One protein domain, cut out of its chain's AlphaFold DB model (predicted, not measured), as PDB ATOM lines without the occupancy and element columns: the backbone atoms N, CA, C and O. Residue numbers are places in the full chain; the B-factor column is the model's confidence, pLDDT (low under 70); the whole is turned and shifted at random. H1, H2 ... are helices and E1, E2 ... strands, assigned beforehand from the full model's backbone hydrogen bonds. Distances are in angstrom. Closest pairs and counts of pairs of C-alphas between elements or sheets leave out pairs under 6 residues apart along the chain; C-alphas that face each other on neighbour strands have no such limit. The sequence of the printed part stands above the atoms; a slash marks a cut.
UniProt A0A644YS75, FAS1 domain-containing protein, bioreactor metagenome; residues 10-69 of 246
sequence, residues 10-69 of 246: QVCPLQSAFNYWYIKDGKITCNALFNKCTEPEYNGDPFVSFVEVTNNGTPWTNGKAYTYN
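AT A GLANCE: This is residues 10 to 69 of the 246 residues of the protein "FAS1 domain-containing protein" of bioreactor metagenome (UniProt A0A644YS75). A small, strongly twisted antiparallel sheet, E1 - E2 - E3 - E4 - E5, curls like part of a barrel. Helix H1 only grazes it; residues 38 to 43 stick out at one end and residues 56 to 63 at the other. The printed part has 60 residues, in order E1 E2 E3 H1 E4 E5, class mixed; it is loose, radius of gyration of the C-alphas 14.0 A, spanning 44 by 26 by 15 A.

HOW THE PARTS SIT: E1, residues 10 to 13, and E2, residues 20 to 24, form a hairpin, with N 12 and O 21 2.9 A apart. E2 and E3, residues 27 to 30, form another, with N 22 and O 29 at 2.9 A; E1 E2 E3 are a meander, each strand the antiparallel neighbour of the one before. H1, residues 31 to 38, grazes the sheet with residues 31 to 34; 1 of its 4 O i to N i+4 pairs and 4 of its 5 O i to N i+3 pairs are within hydrogen-bond range. E4, residues 48 to 53, is staggered: 48 to 49 pair with E3, N 28 and O 48 at 2.8 A, and 50 to 53 with E5, residues 65 to 68, N 51 and O 67 at 2.8 A.

IN THESE COORDINATES: C-alpha 10 begins E1 at (114.854, 105.133, 37.262); C-alpha 68 ends E5 at (99.868, 110.846, 32.314). E4 is 15.5 A long.

THE WHOLE: The printed part has no cut. The E4 to E5 link is long. No printed residue is under 70.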
ATOM      1  N   GLN A  10     114.419 103.968  36.495       95.88
ATOM      2  CA  GLN A  10     114.854 105.133  37.262       95.88
ATOM      3  C   GLN A  10     114.034 105.243  38.551       95.88
ATOM      4  O   GLN A  10     112.822 105.050  38.548       95.88
ATOM      5  N   VAL A  11     114.703 105.592  39.647       96.00
ATOM      6  CA  VAL A  11     114.061 105.948  40.918       96.00
ATOM      7  C   VAL A  11     114.217 107.451  41.116       96.00
ATOM      8  O   VAL A  11     115.330 107.973  41.045       96.00
ATOM      9  N   CYS A  12     113.110 108.146  41.356       94.25
ATOM     10  CA  CYS A  12     113.070 109.581  41.614       94.25
ATOM     11  C   CYS A  12     112.668 109.818  43.076       94.25
ATOM     12  O   CYS A  12     111.476 109.748  43.384       94.25
ATOM     13  N   PRO A  13     113.622 110.088  43.985       92.31
ATOM     14  CA  PRO A  13     113.308 110.482  45.353       92.31
ATOM     15  C   PRO A  13     112.516 111.787  45.375       92.31
ATOM     16  O   PRO A  13     112.837 112.730  44.647       92.31
ATOM     17  N   LEU A  14     111.492 111.840  46.221       89.69
ATOM     18  CA  LEU A  14     110.676 113.029  46.426       89.69
ATOM     19  C   LEU A  14     111.218 113.864  47.591       89.69
ATOM     20  O   LEU A  14     112.061 113.414  48.365       89.69
ATOM     21  N   GLN A  15     110.709 115.090  47.734       86.44
ATOM     22  CA  GLN A  15     111.069 115.961  48.858       86.44
ATOM     23  C   GLN A  15     110.696 115.335  50.210       86.44
ATOM     24  O   GLN A  15     111.421 115.487  51.191       86.44
ATOM     25  N   SER A  16     109.575 114.610  50.254       86.19
ATOM     26  CA  SER A  16     109.234 113.786  51.406       86.19
ATOM     27  C   SER A  16     110.148 112.564  51.418       86.19
ATOM     28  O   SER A  16     110.076 111.724  50.518       86.19
ATOM     29  N   ALA A  17     111.024 112.476  52.421       87.81
ATOM     30  CA  ALA A  17     111.992 111.390  52.534       87.81
ATOM     31  C   ALA A  17     111.307 110.017  52.443       87.81
ATOM     32  O   ALA A  17     110.173 109.847  52.895       87.81
ATOM     33  N   PHE A  18     112.005 109.033  51.869       92.19
ATOM     34  CA  PHE A  18     111.514 107.656  51.690       92.19
ATOM     35  C   PHE A  18     110.277 107.504  50.786       92.19
ATOM     36  O   PHE A  18     109.703 106.418  50.698       92.19
ATOM     37  N   ASN A  19     109.897 108.564  50.070       91.69
ATOM     38  CA  ASN A  19     108.883 108.517  49.026       91.69
ATOM     39  C   ASN A  19     109.544 108.632  47.656       91.69
ATOM     40  O   ASN A  19     110.464 109.433  47.465       91.69
ATOM     41  N   TYR A  20     109.064 107.835  46.708       93.88
ATOM     42  CA  TYR A  20     109.669 107.712  45.392       93.88
ATOM     43  C   TYR A  20     108.608 107.715  44.299       93.88
ATOM     44  O   TYR A  20     107.484 107.236  44.476       93.88
ATOM     45  N   TRP A  21     109.004 108.209  43.131       94.38
ATOM     46  CA  TRP A  21     108.422 107.752  41.877       94.38
ATOM     47  C   TRP A  21     109.333 106.705  41.255       94.38
ATOM     48  O   TRP A  21     110.553 106.890  41.191       94.38
ATOM     49  N   TYR A  22     108.732 105.621  40.779       96.25
ATOM     50  CA  TYR A  22     109.432 104.575  40.051       96.25
ATOM     51  C   TYR A  22     109.102 104.695  38.573       96.25
ATOM     52  O   TYR A  22     107.933 104.750  38.189       96.25
ATOM     53  N   ILE A  23     110.142 104.741  37.751       96.62
ATOM     54  CA  ILE A  23     110.054 104.851  36.302       96.62
ATOM     55  C   ILE A  23     110.527 103.543  35.693       96.62
ATOM     56  O   ILE A  23     111.627 103.083  36.007       96.62
ATOM     57  N   LYS A  24     109.719 102.973  34.805       96.31
ATOM     58  CA  LYS A  24     110.049 101.771  34.044       96.31
ATOM     59  C   LYS A  24     109.519 101.909  32.624       96.31
ATOM     60  O   LYS A  24     108.311 101.994  32.435       96.31
ATOM     61  N   ASP A  25     110.427 101.941  31.654       96.12
ATOM     62  CA  ASP A  25     110.112 101.882  30.221       96.12
ATOM     63  C   ASP A  25     109.038 102.901  29.784       96.12
ATOM     64  O   ASP A  25     108.025 102.552  29.181       96.12
ATOM     65  N   GLY A  26     109.225 104.176  30.155       94.81
ATOM     66  CA  GLY A  26     108.292 105.257  29.799       94.81
ATOM     67  C   GLY A  26     106.985 105.251  30.591       94.81
ATOM     68  O   GLY A  26     106.065 106.014  30.288       94.81
ATOM     69  N   LYS A  27     106.903 104.419  31.631       95.12
ATOM     70  CA  LYS A  27     105.815 104.427  32.599       95.12
ATOM     71  C   LYS A  27     106.288 104.864  33.977       95.12
ATOM     72  O   LYS A  27     107.458 104.719  34.322       95.12
ATOM     73  N   ILE A  28     105.360 105.376  34.772       95.19
ATOM     74  CA  ILE A  28     105.576 105.904  36.117       95.19
ATOM     75  C   ILE A  28     104.605 105.260  37.109       95.19
ATOM     76  O   ILE A  28     103.465 104.956  36.765       95.19
ATOM     77  N   THR A  29     105.056 105.069  38.344       94.50
ATOM     78  CA  THR A  29     104.224 104.721  39.502       94.50
ATOM     79  C   THR A  29     104.778 105.370  40.778       94.50
ATOM     80  O   THR A  29     105.829 106.018  40.749       94.50
ATOM     81  N   CYS A  30     104.086 105.204  41.901       93.56
ATOM     82  CA  CYS A  30     104.494 105.667  43.228       93.56
ATOM     83  C   CYS A  30     104.561 104.498  44.222       93.56
ATOM     84  O   CYS A  30     104.076 103.406  43.925       93.56
ATOM     85  N   ASN A  31     105.108 104.735  45.419       93.56
ATOM     86  CA  ASN A  31     105.164 103.747  46.504       93.56
ATOM     87  C   ASN A  31     103.829 103.007  46.719       93.56
ATOM     88  O   ASN A  31     103.794 101.780  46.693       93.56
ATOM     89  N   ALA A  32     102.733 103.756  46.902       91.38
ATOM     90  CA  ALA A  32     101.432 103.204  47.280       91.38
ATOM     91  C   ALA A  32     100.879 102.234  46.227       91.38
ATOM     92  O   ALA A  32     100.408 101.151  46.562       91.38
ATOM     93  N   LEU A  33     100.967 102.600  44.945       92.69
ATOM     94  CA  LEU A  33     100.529 101.738  43.850       92.69
ATOM     95  C   LEU A  33     101.492 100.570  43.633       92.69
ATOM     96  O   LEU A  33     101.047  99.449  43.404       92.69
ATOM     97  N   PHE A  34     102.799 100.803  43.745       95.12
ATOM     98  CA  PHE A  34     103.802  99.762  43.554       95.12
ATOM     99  C   PHE A  34     103.726  98.658  44.614       95.12
ATOM    100  O   PHE A  34     103.893  97.486  44.283       95.12
ATOM    101  N   ASN A  35     103.420  98.999  45.868       95.00
ATOM    102  CA  ASN A  35     103.268  98.022  46.950       95.00
ATOM    103  C   ASN A  35     102.157  96.995  46.669       95.00
ATOM    104  O   ASN A  35     102.310  95.820  47.028       95.00
ATOM    105  N   LYS A  36     101.111  97.392  45.926       93.00
ATOM    106  CA  LYS A  36     100.018  96.500  45.509       93.00
ATOM    107  C   LYS A  36     100.489  95.337  44.636       93.00
ATOM    108  O   LYS A  36      99.851  94.297  44.649       93.00
ATOM    109  N   CYS A  37     101.648  95.428  43.971       93.56
ATOM    110  CA  CYS A  37     102.252  94.305  43.229       93.56
ATOM    111  C   CYS A  37     102.433  93.026  44.057       93.56
ATOM    112  O   CYS A  37     102.656  91.958  43.488       93.56
ATOM    113  N   THR A  38     102.451  93.140  45.385       93.69
ATOM    114  CA  THR A  38     102.607  91.993  46.286       93.69
ATOM    115  C   THR A  38     101.292  91.489  46.864       93.69
ATOM    116  O   THR A  38     101.290  90.432  47.490       93.69
ATOM    117  N   GLU A  39     100.192  92.212  46.656       94.00
ATOM    118  CA  GLU A  39      98.867  91.853  47.150       94.00
ATOM    119  C   GLU A  39      98.244  90.761  46.265       94.00
ATOM    120  O   GLU A  39      98.134  90.955  45.055       94.00
ATOM    121  N   PRO A  40      97.789  89.629  46.834       93.38
ATOM    122  CA  PRO A  40      97.229  88.517  46.065       93.38
ATOM    123  C   PRO A  40      96.014  88.867  45.204       93.38
ATOM    124  O   PRO A  40      95.788  88.231  44.179       93.38
ATOM    125  N   GLU A  41      95.222  89.849  45.633       93.00
ATOM    126  CA  GLU A  41      94.008  90.283  44.930       93.00
ATOM    127  C   GLU A  41      94.293  91.342  43.853       93.00
ATOM    128  O   GLU A  41      93.410  91.690  43.062       93.00
ATOM    129  N   TYR A  42      95.514  91.878  43.803       91.88
ATOM    130  CA  TYR A  42      95.865  92.918  42.853       91.88
ATOM    131  C   TYR A  42      96.256  92.323  41.498       91.88
ATOM    132  O   TYR A  42      97.317  91.728  41.330       91.88
ATOM    133  N   ASN A  43      95.399  92.551  40.503       87.31
ATOM    134  CA  ASN A  43      95.575  92.058  39.133       87.31
ATOM    135  C   ASN A  43      95.853  93.185  38.113       87.31
ATOM    136  O   ASN A  43      95.748  92.970  36.906       87.31
ATOM    137  N   GLY A  44      96.148  94.402  38.583       87.94
ATOM    138  CA  GLY A  44      96.399  95.572  37.734       87.94
ATOM    139  C   GLY A  44      97.874  95.771  37.363       87.94
ATOM    140  O   GLY A  44      98.763  95.132  37.917       87.94
ATOM    141  N   ASP A  45      98.135  96.707  36.447       90.19
ATOM    142  CA  ASP A  45      99.466  97.300  36.255       90.19
ATOM    143  C   ASP A  45      99.528  98.598  37.080       90.19
ATOM    144  O   ASP A  45      98.715  99.500  36.839       90.19
ATOM    145  N   PRO A  46     100.437  98.734  38.064       91.50
ATOM    146  CA  PRO A  46     100.512  99.953  38.867       91.50
ATOM    147  C   PRO A  46     101.190 101.090  38.102       91.50
ATOM    148  O   PRO A  46     101.232 102.219  38.598       91.50
ATOM    149  N   PHE A  47     101.761 100.801  36.930       93.56
ATOM    150  CA  PHE A  47     102.453 101.759  36.093       93.56
ATOM    151  C   PHE A  47     101.528 102.380  35.050       93.56
ATOM    152  O   PHE A  47     100.753 101.709  34.372       93.56
ATOM    153  N   VAL A  48     101.692 103.684  34.854       93.25
ATOM    154  CA  VAL A  48     100.957 104.471  33.862       93.25
ATOM    155  C   VAL A  48     101.948 105.108  32.907       93.25
ATOM    156  O   VAL A  48     102.951 105.668  33.342       93.25
ATOM    157  N   SER A  49     101.680 105.042  31.605       94.12
ATOM    158  CA  SER A  49     102.498 105.739  30.611       94.12
ATOM    159  C   SER A  49     102.456 107.251  30.829       94.12
ATOM    160  O   SER A  49     101.386 107.823  31.060       94.12
ATOM    161  N   PHE A  50     103.610 107.903  30.709       93.06
ATOM    162  CA  PHE A  50     103.701 109.359  30.695       93.06
ATOM    163  C   PHE A  50     104.194 109.859  29.336       93.06
ATOM    164  O   PHE A  50     104.875 109.149  28.598       93.06
ATOM    165  N   VAL A  51     103.864 111.106  29.015       92.44
ATOM    166  CA  VAL A  51     104.281 111.786  27.786       92.44
ATOM    167  C   VAL A  51     104.838 113.153  28.152       92.44
ATOM    168  O   VAL A  51     104.253 113.859  28.972       92.44
ATOM    169  N   GLU A  52     105.978 113.526  27.571       92.44
ATOM    170  CA  GLU A  52     106.525 114.874  27.734       92.44
ATOM    171  C   GLU A  52     105.604 115.895  27.050       92.44
ATOM    172  O   GLU A  52     105.245 115.754  25.881       92.44
ATOM    173  N   VAL A  53     105.224 116.933  27.788       93.12
ATOM    174  CA  VAL A  53     104.457 118.070  27.282       93.12
ATOM    175  C   VAL A  53     105.444 119.145  26.856       93.12
ATOM    176  O   VAL A  53     106.341 119.502  27.619       93.12
ATOM    177  N   THR A  54     105.260 119.693  25.659       92.25
ATOM    178  CA  THR A  54     106.085 120.777  25.112       92.25
ATOM    179  C   THR A  54     105.333 122.106  25.127       92.25
ATOM    180  O   THR A  54     104.105 122.146  25.197       92.25
ATOM    181  N   ASN A  55     106.075 123.207  25.049       89.38
ATOM    182  CA  ASN A  55     105.523 124.537  24.839       89.38
ATOM    183  C   ASN A  55     105.330 124.764  23.332       89.38
ATOM    184  O   ASN A  55     106.272 125.151  22.639       89.38
ATOM    185  N   ASN A  56     104.138 124.457  22.809       88.75
ATOM    186  CA  ASN A  56     103.799 124.579  21.382       88.75
ATOM    187  C   ASN A  56     104.833 123.919  20.444       88.75
ATOM    188  O   ASN A  56     105.291 124.521  19.476       88.75
ATOM    189  N   GLY A  57     105.248 122.686  20.754       89.38
ATOM    190  CA  GLY A  57     106.240 121.942  19.966       89.38
ATOM    191  C   GLY A  57     107.701 122.254  20.305       89.38
ATOM    192  O   GLY A  57     108.592 121.593  19.780       89.38
ATOM    193  N   THR A  58     107.965 123.200  21.213       92.06
ATOM    194  CA  THR A  58     109.320 123.566  21.658       92.06
ATOM    195  C   THR A  58     109.569 123.107  23.105       92.06
ATOM    196  O   THR A  58     108.648 123.155  23.925       92.06
ATOM    197  N   PRO A  59     110.788 122.665  23.472       89.88
ATOM    198  CA  PRO A  59     111.124 122.360  24.862       89.88
ATOM    199  C   PRO A  59     110.908 123.553  25.804       89.88
ATOM    200  O   PRO A  59     111.089 124.710  25.422       89.88
ATOM    201  N   TRP A  60     110.562 123.272  27.060       89.88
ATOM    202  CA  TRP A  60     110.508 124.299  28.101       89.88
ATOM    203  C   TRP A  60     111.914 124.821  28.423       89.88
ATOM    204  O   TRP A  60     112.887 124.068  28.414       89.88
ATOM    205  N   THR A  61     112.029 126.106  28.753       90.31
ATOM    206  CA  THR A  61     113.323 126.761  29.025       90.31
ATOM    207  C   THR A  61     113.839 126.542  30.449       90.31
ATOM    208  O   THR A  61     115.005 126.799  30.727       90.31
ATOM    209  N   ASN A  62     112.984 126.072  31.358       87.94
ATOM    210  CA  ASN A  62     113.257 125.983  32.793       87.94
ATOM    211  C   ASN A  62     112.909 124.613  33.401       87.94
ATOM    212  O   ASN A  62     112.804 124.486  34.621       87.94
ATOM    213  N   GLY A  63     112.722 123.581  32.577       87.06
ATOM    214  CA  GLY A  63     112.403 122.247  33.072       87.06
ATOM    215  C   GLY A  63     111.819 121.331  32.010       87.06
ATOM    216  O   GLY A  63     112.021 121.522  30.815       87.06
ATOM    217  N   LYS A  64     111.097 120.312  32.469       90.31
ATOM    218  CA  LYS A  64     110.296 119.415  31.635       90.31
ATOM    219  C   LYS A  64     108.944 119.225  32.304       90.31
ATOM    220  O   LYS A  64     108.883 119.090  33.526       90.31
ATOM    221  N   ALA A  65     107.888 119.208  31.506       90.25
ATOM    222  CA  ALA A  65     106.542 118.899  31.956       90.25
ATOM    223  C   ALA A  65     106.133 117.544  31.384       90.25
ATOM    224  O   ALA A  65     106.510 117.207  30.264       90.25
ATOM    225  N   TYR A  66     105.364 116.770  32.142       91.25
ATOM    226  CA  TYR A  66     104.848 115.482  31.694       91.25
ATOM    227  C   TYR A  66     103.369 115.380  32.036       91.25
ATOM    228  O   TYR A  66     102.930 115.887  33.067       91.25
ATOM    229  N   THR A  67     102.624 114.700  31.176       90.62
ATOM    230  CA  THR A  67     101.240 114.301  31.422       90.62
ATOM    231  C   THR A  67     101.152 112.783  31.488       90.62
ATOM    232  O   THR A  67     101.987 112.080  30.917       90.62
ATOM    233  N   TYR A  68     100.152 112.269  32.191       89.25
ATOM    234  CA  TYR A  68      99.868 110.846  32.314       89.25
ATOM    235  C   TYR A  68      98.355 110.656  32.364       89.25
ATOM    236  O   TYR A  68      97.624 111.512  32.860       89.25
ATOM    237  N   ASN A  69      97.878 109.530  31.843       80.50
ATOM    238  CA  ASN A  69      96.447 109.254  31.777       80.50
ATOM    239  C   ASN A  69      95.998 108.412  32.980       80.50
ATOM    240  O   ASN A  69      95.755 107.214  32.846       80.50
TER     241      ASN A  69